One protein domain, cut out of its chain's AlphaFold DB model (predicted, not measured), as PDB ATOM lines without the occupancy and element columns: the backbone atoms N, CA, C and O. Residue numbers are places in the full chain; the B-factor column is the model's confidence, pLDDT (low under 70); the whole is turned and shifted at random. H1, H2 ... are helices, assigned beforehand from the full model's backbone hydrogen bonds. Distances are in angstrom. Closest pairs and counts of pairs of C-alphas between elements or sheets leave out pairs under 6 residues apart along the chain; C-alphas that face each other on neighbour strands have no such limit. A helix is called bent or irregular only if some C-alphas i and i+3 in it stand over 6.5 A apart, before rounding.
ATOM      1  N   ASP A   9     183.240 189.508 224.777       91.69
ATOM      2  CA  ASP A   9     182.137 189.438 223.815       91.69
ATOM      3  C   ASP A   9     180.839 189.057 224.524       91.69
ATOM      4  O   ASP A   9     179.787 189.651 224.278       91.69
ATOM      5  N   LEU A  10     180.907 188.128 225.483       91.94
ATOM      6  CA  LEU A  10     179.751 187.771 226.306       91.94
ATOM      7  C   LEU A  10     179.299 188.934 227.203       91.94
ATOM      8  O   LEU A  10     178.098 189.136 227.396       91.94
ATOM      9  N   ARG A  11     180.234 189.720 227.752       88.81
ATOM     10  CA  ARG A  11     179.910 190.938 228.515       88.81
ATOM     11  C   ARG A  11     179.194 191.960 227.627       88.81
ATOM     12  O   ARG A  11     178.149 192.468 228.032       88.81
ATOM     13  N   ASN A  12     179.677 192.186 226.405       91.94
ATOM     14  CA  ASN A  12     179.020 193.069 225.439       91.94
ATOM     15  C   ASN A  12     177.615 192.577 225.067       91.94
ATOM     16  O   ASN A  12     176.670 193.358 225.128       91.94
ATOM     17  N   GLN A  13     177.437 191.281 224.798       95.06
ATOM     18  CA  GLN A  13     176.109 190.712 224.531       95.06
ATOM     19  C   GLN A  13     175.143 190.920 225.707       95.06
ATOM     20  O   GLN A  13     173.979 191.274 225.514       95.06
ATOM     21  N   ARG A  14     175.608 190.750 226.954       94.62
ATOM     22  CA  ARG A  14     174.781 191.028 228.140       94.62
ATOM     23  C   ARG A  14     174.358 192.501 228.201       94.62
ATOM     24  O   ARG A  14     173.199 192.768 228.514       94.62
ATOM     25  N   LEU A  15     175.253 193.437 227.877       94.75
ATOM     26  CA  LEU A  15     174.937 194.870 227.806       94.75
ATOM     27  C   LEU A  15     173.915 195.177 226.702       94.75
ATOM     28  O   LEU A  15     172.950 195.897 226.955       94.75
ATOM     29  N   GLU A  16     174.070 194.587 225.514       95.00
ATOM     30  CA  GLU A  16     173.129 194.729 224.393       95.00
ATOM     31  C   GLU A  16     171.720 194.247 224.758       95.00
ATOM     32  O   GLU A  16     170.731 194.902 224.422       95.00
ATOM     33  N   HIS A  17     171.609 193.141 225.498       93.38
ATOM     34  CA  HIS A  17     170.326 192.633 225.988       93.38
ATOM     35  C   HIS A  17     169.746 193.451 227.148       93.38
ATOM     36  O   HIS A  17     168.523 193.558 227.273       93.38
ATOM     37  N   LEU A  18     170.593 194.041 227.993       93.81
ATOM     38  CA  LEU A  18     170.162 194.863 229.124       93.81
ATOM     39  C   LEU A  18     169.687 196.258 228.689       93.81
ATOM     40  O   LEU A  18     168.745 196.803 229.270       93.81
ATOM     41  N   ALA A  19     170.290 196.824 227.643       93.38
ATOM     42  CA  ALA A  19     169.967 198.145 227.110       93.38
ATOM     43  C   ALA A  19     168.461 198.380 226.845       93.38
ATOM     44  O   ALA A  19     167.929 199.371 227.356       93.38
ATOM     45  N   PRO A  20     167.723 197.511 226.118       91.06
ATOM     46  CA  PRO A  20     166.292 197.713 225.888       91.06
ATOM     47  C   PRO A  20     165.454 197.615 227.171       91.06
ATOM     48  O   PRO A  20     164.425 198.279 227.268       91.06
ATOM     49  N   ILE A  21     165.893 196.846 228.176       92.00
ATOM     50  CA  ILE A  21     165.207 196.777 229.475       92.00
ATOM     51  C   ILE A  21     165.311 198.131 230.183       92.00
ATOM     52  O   ILE A  21     164.297 198.679 230.614       92.00
ATOM     53  N   LEU A  22     166.515 198.710 230.254       92.00
ATOM     54  CA  LEU A  22     166.727 200.026 230.869       92.00
ATOM     55  C   LEU A  22     166.090 201.163 230.063       92.00
ATOM     56  O   LEU A  22     165.647 202.149 230.643       92.00
ATOM     57  N   ALA A  23     165.972 201.023 228.742       90.25
ATOM     58  CA  ALA A  23     165.298 202.012 227.906       90.25
ATOM     59  C   ALA A  23     163.803 202.175 228.241       90.25
ATOM     60  O   ALA A  23     163.255 203.248 227.985       90.25
ATOM     61  N   GLY A  24     163.165 201.139 228.801       88.25
ATOM     62  CA  GLY A  24     161.738 201.120 229.122       88.25
ATOM     63  C   GLY A  24     161.385 200.986 230.607       88.25
ATOM     64  O   GLY A  24     160.220 201.150 230.963       88.25
ATOM     65  N   HIS A  25     162.352 200.695 231.480       91.56
ATOM     66  CA  HIS A  25     162.146 200.620 232.926       91.56
ATOM     67  C   HIS A  25     162.550 201.937 233.611       91.56
ATOM     68  O   HIS A  25     163.663 202.413 233.379       91.56
ATOM     69  N   PRO A  26     161.717 202.514 234.495       91.94
ATOM     70  CA  PRO A  26     162.100 203.643 235.344       91.94
ATOM     71  C   PRO A  26     163.267 203.279 236.260       91.94
ATOM     72  O   PRO A  26     163.129 202.459 237.162       91.94
ATOM     73  N   HIS A  27     164.431 203.880 236.022       90.88
ATOM     74  CA  HIS A  27     165.681 203.449 236.651       90.88
ATOM     75  C   HIS A  27     166.528 204.601 237.202       90.88
ATOM     76  O   HIS A  27     167.720 204.416 237.441       90.88
ATOM     77  N   VAL A  28     165.931 205.773 237.464       88.94
ATOM     78  CA  VAL A  28     166.616 206.887 238.162       88.94
ATOM     79  C   VAL A  28     167.241 206.410 239.473       88.94
ATOM     80  O   VAL A  28     168.286 206.892 239.895       88.94
ATOM     81  N   CYS A  29     166.618 205.413 240.090       83.56
ATOM     82  CA  CYS A  29     167.080 204.789 241.308       83.56
ATOM     83  C   CYS A  29     168.484 204.159 241.200       83.56
ATOM     84  O   CYS A  29     169.215 204.162 242.178       83.56
ATOM     85  N   LEU A  30     168.912 203.714 240.013       84.94
ATOM     86  CA  LEU A  30     170.244 203.132 239.788       84.94
ATOM     87  C   LEU A  30     171.353 204.191 239.624       84.94
ATOM     88  O   LEU A  30     172.533 203.863 239.513       84.94
ATOM     89  N   SER A  31     170.982 205.468 239.559       81.19
ATOM     90  CA  SER A  31     171.907 206.595 239.406       81.19
ATOM     91  C   SER A  31     171.647 207.717 240.410       81.19
ATOM     92  O   SER A  31     172.170 208.813 240.240       81.19
ATOM     93  N   CYS A  32     170.806 207.476 241.418       76.06
ATOM     94  CA  CYS A  32     170.459 208.471 242.420       76.06
ATOM     95  C   CYS A  32     171.600 208.581 243.442       76.06
ATOM     96  O   CYS A  32     171.887 207.580 244.093       76.06
ATOM     97  N   PRO A  33     172.222 209.759 243.621       72.25
ATOM     98  CA  PRO A  33     173.284 209.932 244.615       72.25
ATOM     99  C   PRO A  33     172.749 209.861 246.057       72.25
ATOM    100  O   PRO A  33     173.439 209.381 246.936       72.25
ATOM    101  N   GLU A  34     171.486 210.238 246.285       70.12
ATOM    102  CA  GLU A  34     170.815 210.189 247.602       70.12
ATOM    103  C   GLU A  34     170.060 208.867 247.830       70.12
ATOM    104  O   GLU A  34     169.062 208.801 248.550       70.12
ATOM    105  N   ALA A  35     170.473 207.813 247.124       66.88
ATOM    106  CA  ALA A  35     169.867 206.488 247.160       66.88
ATOM    107  C   ALA A  35     169.625 205.988 248.597       66.88
ATOM    108  O   ALA A  35     168.549 205.480 248.932       66.88
ATOM    109  N   ASP A  36     170.616 206.170 249.455       52.72
ATOM    110  CA  ASP A  36     170.725 205.466 250.722       52.72
ATOM    111  C   ASP A  36     170.170 206.241 251.936       52.72
ATOM    112  O   ASP A  36     169.813 205.619 252.939       52.72
ATOM    113  N   GLY A  37     169.955 207.557 251.800       51.62
ATOM    114  CA  GLY A  37     169.357 208.433 252.825       51.62
ATOM    115  C   GLY A  37     167.910 208.884 252.558       51.62
ATOM    116  O   GLY A  37     167.310 209.575 253.378       51.62
ATOM    117  N   CYS A  38     167.316 208.518 251.418       68.44
ATOM    118  CA  CYS A  38     165.997 209.016 251.009       68.44
ATOM    119  C   CYS A  38     164.823 208.299 251.717       68.44
ATOM    120  O   CYS A  38     164.729 207.069 251.679       68.44
ATOM    121  N   THR A  39     163.862 209.064 252.266       67.62
ATOM    122  CA  THR A  39     162.601 208.537 252.847       67.62
ATOM    123  C   THR A  39     161.618 208.014 251.795       67.62
ATOM    124  O   THR A  39     160.760 207.197 252.109       67.62
ATOM    125  N   ARG A  40     161.791 208.427 250.530       73.19
ATOM    126  CA  ARG A  40     161.028 208.006 249.333       73.19
ATOM    127  C   ARG A  40     159.581 208.503 249.265       73.19
ATOM    128  O   ARG A  40     158.874 208.143 248.323       73.19
ATOM    129  N   ASP A  41     159.183 209.397 250.165       75.62
ATOM    130  CA  ASP A  41     157.889 210.087 250.098       75.62
ATOM    131  C   ASP A  41     157.902 211.147 248.983       75.62
ATOM    132  O   ASP A  41     157.124 211.098 248.018       75.62
ATOM    133  N   GLU A  42     158.886 212.046 249.032       80.00
ATOM    134  CA  GLU A  42     159.133 213.101 248.050       80.00
ATOM    135  C   GLU A  42     160.530 212.949 247.440       80.00
ATOM    136  O   GLU A  42     161.477 212.525 248.098       80.00
ATOM    137  N   CYS A  43     160.663 213.242 246.142       83.31
ATOM    138  CA  CYS A  43     161.962 213.177 245.475       83.31
ATOM    139  C   CYS A  43     162.616 214.556 245.517       83.31
ATOM    140  O   CYS A  43     162.115 215.476 244.875       83.31
ATOM    141  N   THR A  44     163.769 214.671 246.178       83.50
ATOM    142  CA  THR A  44     164.562 215.912 246.256       83.50
ATOM    143  C   THR A  44     164.923 216.474 244.879       83.50
ATOM    144  O   THR A  44     164.997 217.683 244.689       83.50
ATOM    145  N   TYR A  45     165.086 215.597 243.885       84.12
ATOM    146  CA  TYR A  45     165.405 215.963 242.501       84.12
ATOM    147  C   TYR A  45     164.173 216.257 241.634       84.12
ATOM    148  O   TYR A  45     164.302 216.419 240.424       84.12
ATOM    149  N   GLY A  46     162.970 216.270 242.216       86.31
ATOM    150  CA  GLY A  46     161.730 216.574 241.498       86.31
ATOM    151  C   GLY A  46     161.305 215.519 240.472       86.31
ATOM    152  O   GLY A  46     160.400 215.775 239.681       86.31
ATOM    153  N   ASN A  47     161.926 214.331 240.464       87.25
ATOM    154  CA  ASN A  47     161.495 213.254 239.574       87.25
ATOM    155  C   ASN A  47     160.079 212.799 239.964       87.25
ATOM    156  O   ASN A  47     159.842 212.496 241.140       87.25
ATOM    157  N   PRO A  48     159.146 212.704 239.003       88.12
ATOM    158  CA  PRO A  48     157.776 212.303 239.289       88.12
ATOM    159  C   PRO A  48     157.696 210.802 239.636       88.12
ATOM    160  O   PRO A  48     158.619 210.048 239.302       88.12
ATOM    161  N   PRO A  49     156.615 210.330 240.292       85.62
ATOM    162  CA  PRO A  49     156.390 208.912 240.606       85.62
ATOM    163  C   PRO A  49     156.669 207.951 239.439       85.62
ATOM    164  O   PRO A  49     157.269 206.896 239.630       85.62
ATOM    165  N   GLU A  50     156.312 208.355 238.223       89.19
ATOM    166  CA  GLU A  50     156.475 207.633 236.960       89.19
ATOM    167  C   GLU A  50     157.936 207.358 236.583       89.19
ATOM    168  O   GLU A  50     158.200 206.411 235.842       89.19
ATOM    169  N   ALA A  51     158.873 208.171 237.080       86.56
ATOM    170  CA  ALA A  51     160.298 208.107 236.745       86.56
ATOM    171  C   ALA A  51     161.216 207.852 237.954       86.56
ATOM    172  O   ALA A  51     162.363 207.442 237.772       86.56
ATOM    173  N   ARG A  52     160.742 208.105 239.183       85.25
ATOM    174  CA  ARG A  52     161.528 207.980 240.426       85.25
ATOM    175  C   ARG A  52     161.568 206.544 240.971       85.25
ATOM    176  O   ARG A  52     161.031 205.618 240.371       85.25
ATOM    177  N   CYS A  53     162.203 206.355 242.127       84.94
ATOM    178  CA  CYS A  53     162.378 205.059 242.792       84.94
ATOM    179  C   CYS A  53     161.062 204.283 243.018       84.94
ATOM    180  O   CYS A  53     159.975 204.857 243.108       84.94
ATOM    181  N   CYS A  54     161.158 202.955 243.095       86.19
ATOM    182  CA  CYS A  54     160.052 202.059 243.437       86.19
ATOM    183  C   CYS A  54     160.203 201.493 244.854       86.19
ATOM    184  O   CYS A  54     161.239 201.667 245.490       86.19
ATOM    185  N   GLU A  55     159.185 200.786 245.343       80.00
ATOM    186  CA  GLU A  55     159.208 200.164 246.678       80.00
ATOM    187  C   GLU A  55     160.306 199.092 246.816       80.00
ATOM    188  O   GLU A  55     160.801 198.854 247.910       80.00
ATOM    189  N   MET A  56     160.729 198.483 245.700       77.12
ATOM    190  CA  MET A  56     161.809 197.486 245.665       77.12
ATOM    191  C   MET A  56     163.207 198.101 245.533       77.12
ATOM    192  O   MET A  56     164.179 197.389 245.273       77.12
ATOM    193  N   PHE A  57     163.326 199.421 245.651       75.12
ATOM    194  CA  PHE A  57     164.591 200.115 245.483       75.12
ATOM    195  C   PHE A  57     165.675 199.597 246.446       75.12
ATOM    196  O   PHE A  57     165.450 199.538 247.650       75.12
ATOM    197  N   GLY A  58     166.844 199.240 245.900       70.25
ATOM    198  CA  GLY A  58     167.967 198.643 246.636       70.25
ATOM    199  C   GLY A  58     167.857 197.126 246.847       70.25
ATOM    200  O   GLY A  58     168.830 196.482 247.225       70.25
ATOM    201  N   TRP A  59     166.697 196.533 246.552       73.69
ATOM    202  CA  TRP A  59     166.385 195.136 246.886       73.69
ATOM    203  C   TRP A  59     165.995 194.285 245.680       73.69
ATOM    204  O   TRP A  59     165.856 193.069 245.806       73.69
ATOM    205  N   CYS A  60     165.776 194.897 244.515       85.06
ATOM    206  CA  CYS A  60     165.330 194.171 243.334       85.06
ATOM    207  C   CYS A  60     166.468 193.380 242.668       85.06
ATOM    208  O   CYS A  60     167.616 193.824 242.592       85.06
ATOM    209  N   GLU A  61     166.119 192.213 242.125       89.50
ATOM    210  CA  GLU A  61     167.025 191.373 241.331       89.50
ATOM    211  C   GLU A  61     167.550 192.136 240.110       89.50
ATOM    212  O   GLU A  61     168.732 192.043 239.793       89.50
ATOM    213  N   LEU A  62     166.695 192.943 239.464       92.00
ATOM    214  CA  LEU A  62     167.091 193.761 238.316       92.00
ATOM    215  C   LEU A  62     168.234 194.723 238.659       92.00
ATOM    216  O   LEU A  62     169.172 194.828 237.880       92.00
ATOM    217  N   GLY A  63     168.173 195.404 239.807       88.00
ATOM    218  CA  GLY A  63     169.224 196.329 240.238       88.00
ATOM    219  C   GLY A  63     170.557 195.607 240.408       88.00
ATOM    220  O   GLY A  63     171.538 195.980 239.777       88.00
ATOM    221  N   ARG A  64     170.550 194.480 241.131       85.69
ATOM    222  CA  ARG A  64     171.742 193.636 241.330       85.69
ATOM    223  C   ARG A  64     172.312 193.106 240.011       85.69
ATOM    224  O   ARG A  64     173.526 193.062 239.833       85.69
ATOM    225  N   LEU A  65     171.445 192.702 239.080       90.56
ATOM    226  CA  LEU A  65     171.851 192.256 237.746       90.56
ATOM    227  C   LEU A  65     172.512 193.382 236.956       90.56
ATOM    228  O   LEU A  65     173.531 193.158 236.309       90.56
ATOM    229  N   VAL A  66     171.935 194.578 237.012       90.50
ATOM    230  CA  VAL A  66     172.473 195.753 236.337       90.50
ATOM    231  C   VAL A  66     173.837 196.133 236.908       90.50
ATOM    232  O   VAL A  66     174.749 196.383 236.128       90.50
ATOM    233  N   ASP A  67     174.004 196.117 238.229       84.88
ATOM    234  CA  ASP A  67     175.289 196.414 238.874       84.88
ATOM    235  C   ASP A  67     176.369 195.391 238.500       84.88
ATOM    236  O   ASP A  67     177.533 195.743 238.316       84.88
ATOM    237  N   PHE A  68     175.984 194.123 238.338       86.88
ATOM    238  CA  PHE A  68     176.896 193.064 237.915       86.88
ATOM    239  C   PHE A  68     177.282 193.164 236.431       86.88
ATOM    240  O   PHE A  68     178.460 193.080 236.085       86.88
ATOM    241  N   VAL A  69     176.294 193.319 235.543       89.56
ATOM    242  CA  VAL A  69     176.496 193.317 234.083       89.56
ATOM    243  C   VAL A  69     177.099 194.630 233.587       89.56
ATOM    244  O   VAL A  69     177.965 194.610 232.717       89.56
ATOM    245  N   ASP A  70     176.651 195.757 234.134       89.38
ATOM    246  CA  ASP A  70     177.033 197.112 233.731       89.38
ATOM    247  C   ASP A  70     177.788 197.836 234.856       89.38
ATOM    248  O   ASP A  70     177.532 199.001 235.164       89.38
ATOM    249  N   SER A  71     178.738 197.136 235.484       82.75
ATOM    250  CA  SER A  71     179.565 197.668 236.579       82.75
ATOM    251  C   SER A  71     180.365 198.914 236.176       82.75
ATOM    252  O   SER A  71     180.566 199.817 236.984       82.75
TER     253      SER A  71
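What this domain is: This is residues 9 to 71 of the 285 residues of an uncharacterized protein of Actinobacteria bacterium RBG_16_64_13 (UniProt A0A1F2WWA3). A long helix, H1, and a shorter one, H3, make a lopsided V at one end of an elongated model, H3 running back at a slant with its last residues near the first half of H1. The other end is a wide, winding loop, residues 32 to 60, and the single turn H2 lies between the V and this loop. The printed part has 63 residues with three named helices, in the order H1, H2, H3 along the chain, and no named strand. The class is all helix, though 29 of the 63 residues, under half, are in named elements. The whole is only just compact, close to loose, with a radius of gyration of the C-alphas of 12.8 A, and its C-alphas span 41 by 20 by 17 A, a rod.

How they stand to each other: The longest helix is H1, residues 9 to 24. It touches H3, residues 61 to 69, with its residues 11 to 18 alone; the closest C-alphas are those of Arg 14 and Val 69, 6.6 A apart. The two helices run opposite ways at a steep tilt of 40 degrees, with their centres 11.3 A apart. H2, residues 28 to 31, is close to H3 but not clearly touching it: the closest C-alphas, those of Leu 30 and Gly 63, are 6.9 A apart. H1 and H2 are apart, though they follow each other in the chain. In H3 every O i to N i+4 pair is within hydrogen-bond range, in H1 10 of 12 are, and H2 is too short for such a pair.

Where its parts are: H1 has 16 residues and measures 24.1 A from C-alpha 9 at (182.137, 189.438, 223.815) to C-alpha 24 at (161.738, 201.120, 229.122). It is neither bent nor irregular, but only just: C-alphas 17 and 20 are 6.5 A apart. H2 has four residues, Val 28 to Ser 31, and is 5.4 A long from first to last C-alpha. H3, Glu 61 to Val 69, is 12.1 A long from first to last C-alpha and ends with C-alpha 69 at (176.496, 193.317, 234.083).

The domain as a whole: The two C-alphas farthest apart are those of Asp 9 and Asp 41, 41.3 A. The first and last printed C-alphas, those of Asp 9 and Ser 71, are 15.4 A apart. The printed part has no cut. The link from H1 to H2 is tight, with 3 residues, and the link from H2 to H3 is long, with 29 residues, whose C-alphas lie 8 to 18 A from the mean of the C-alphas. The mean pLDDT of the printed part is 84.2, and residues 35 to 39, in the long link, are under 70.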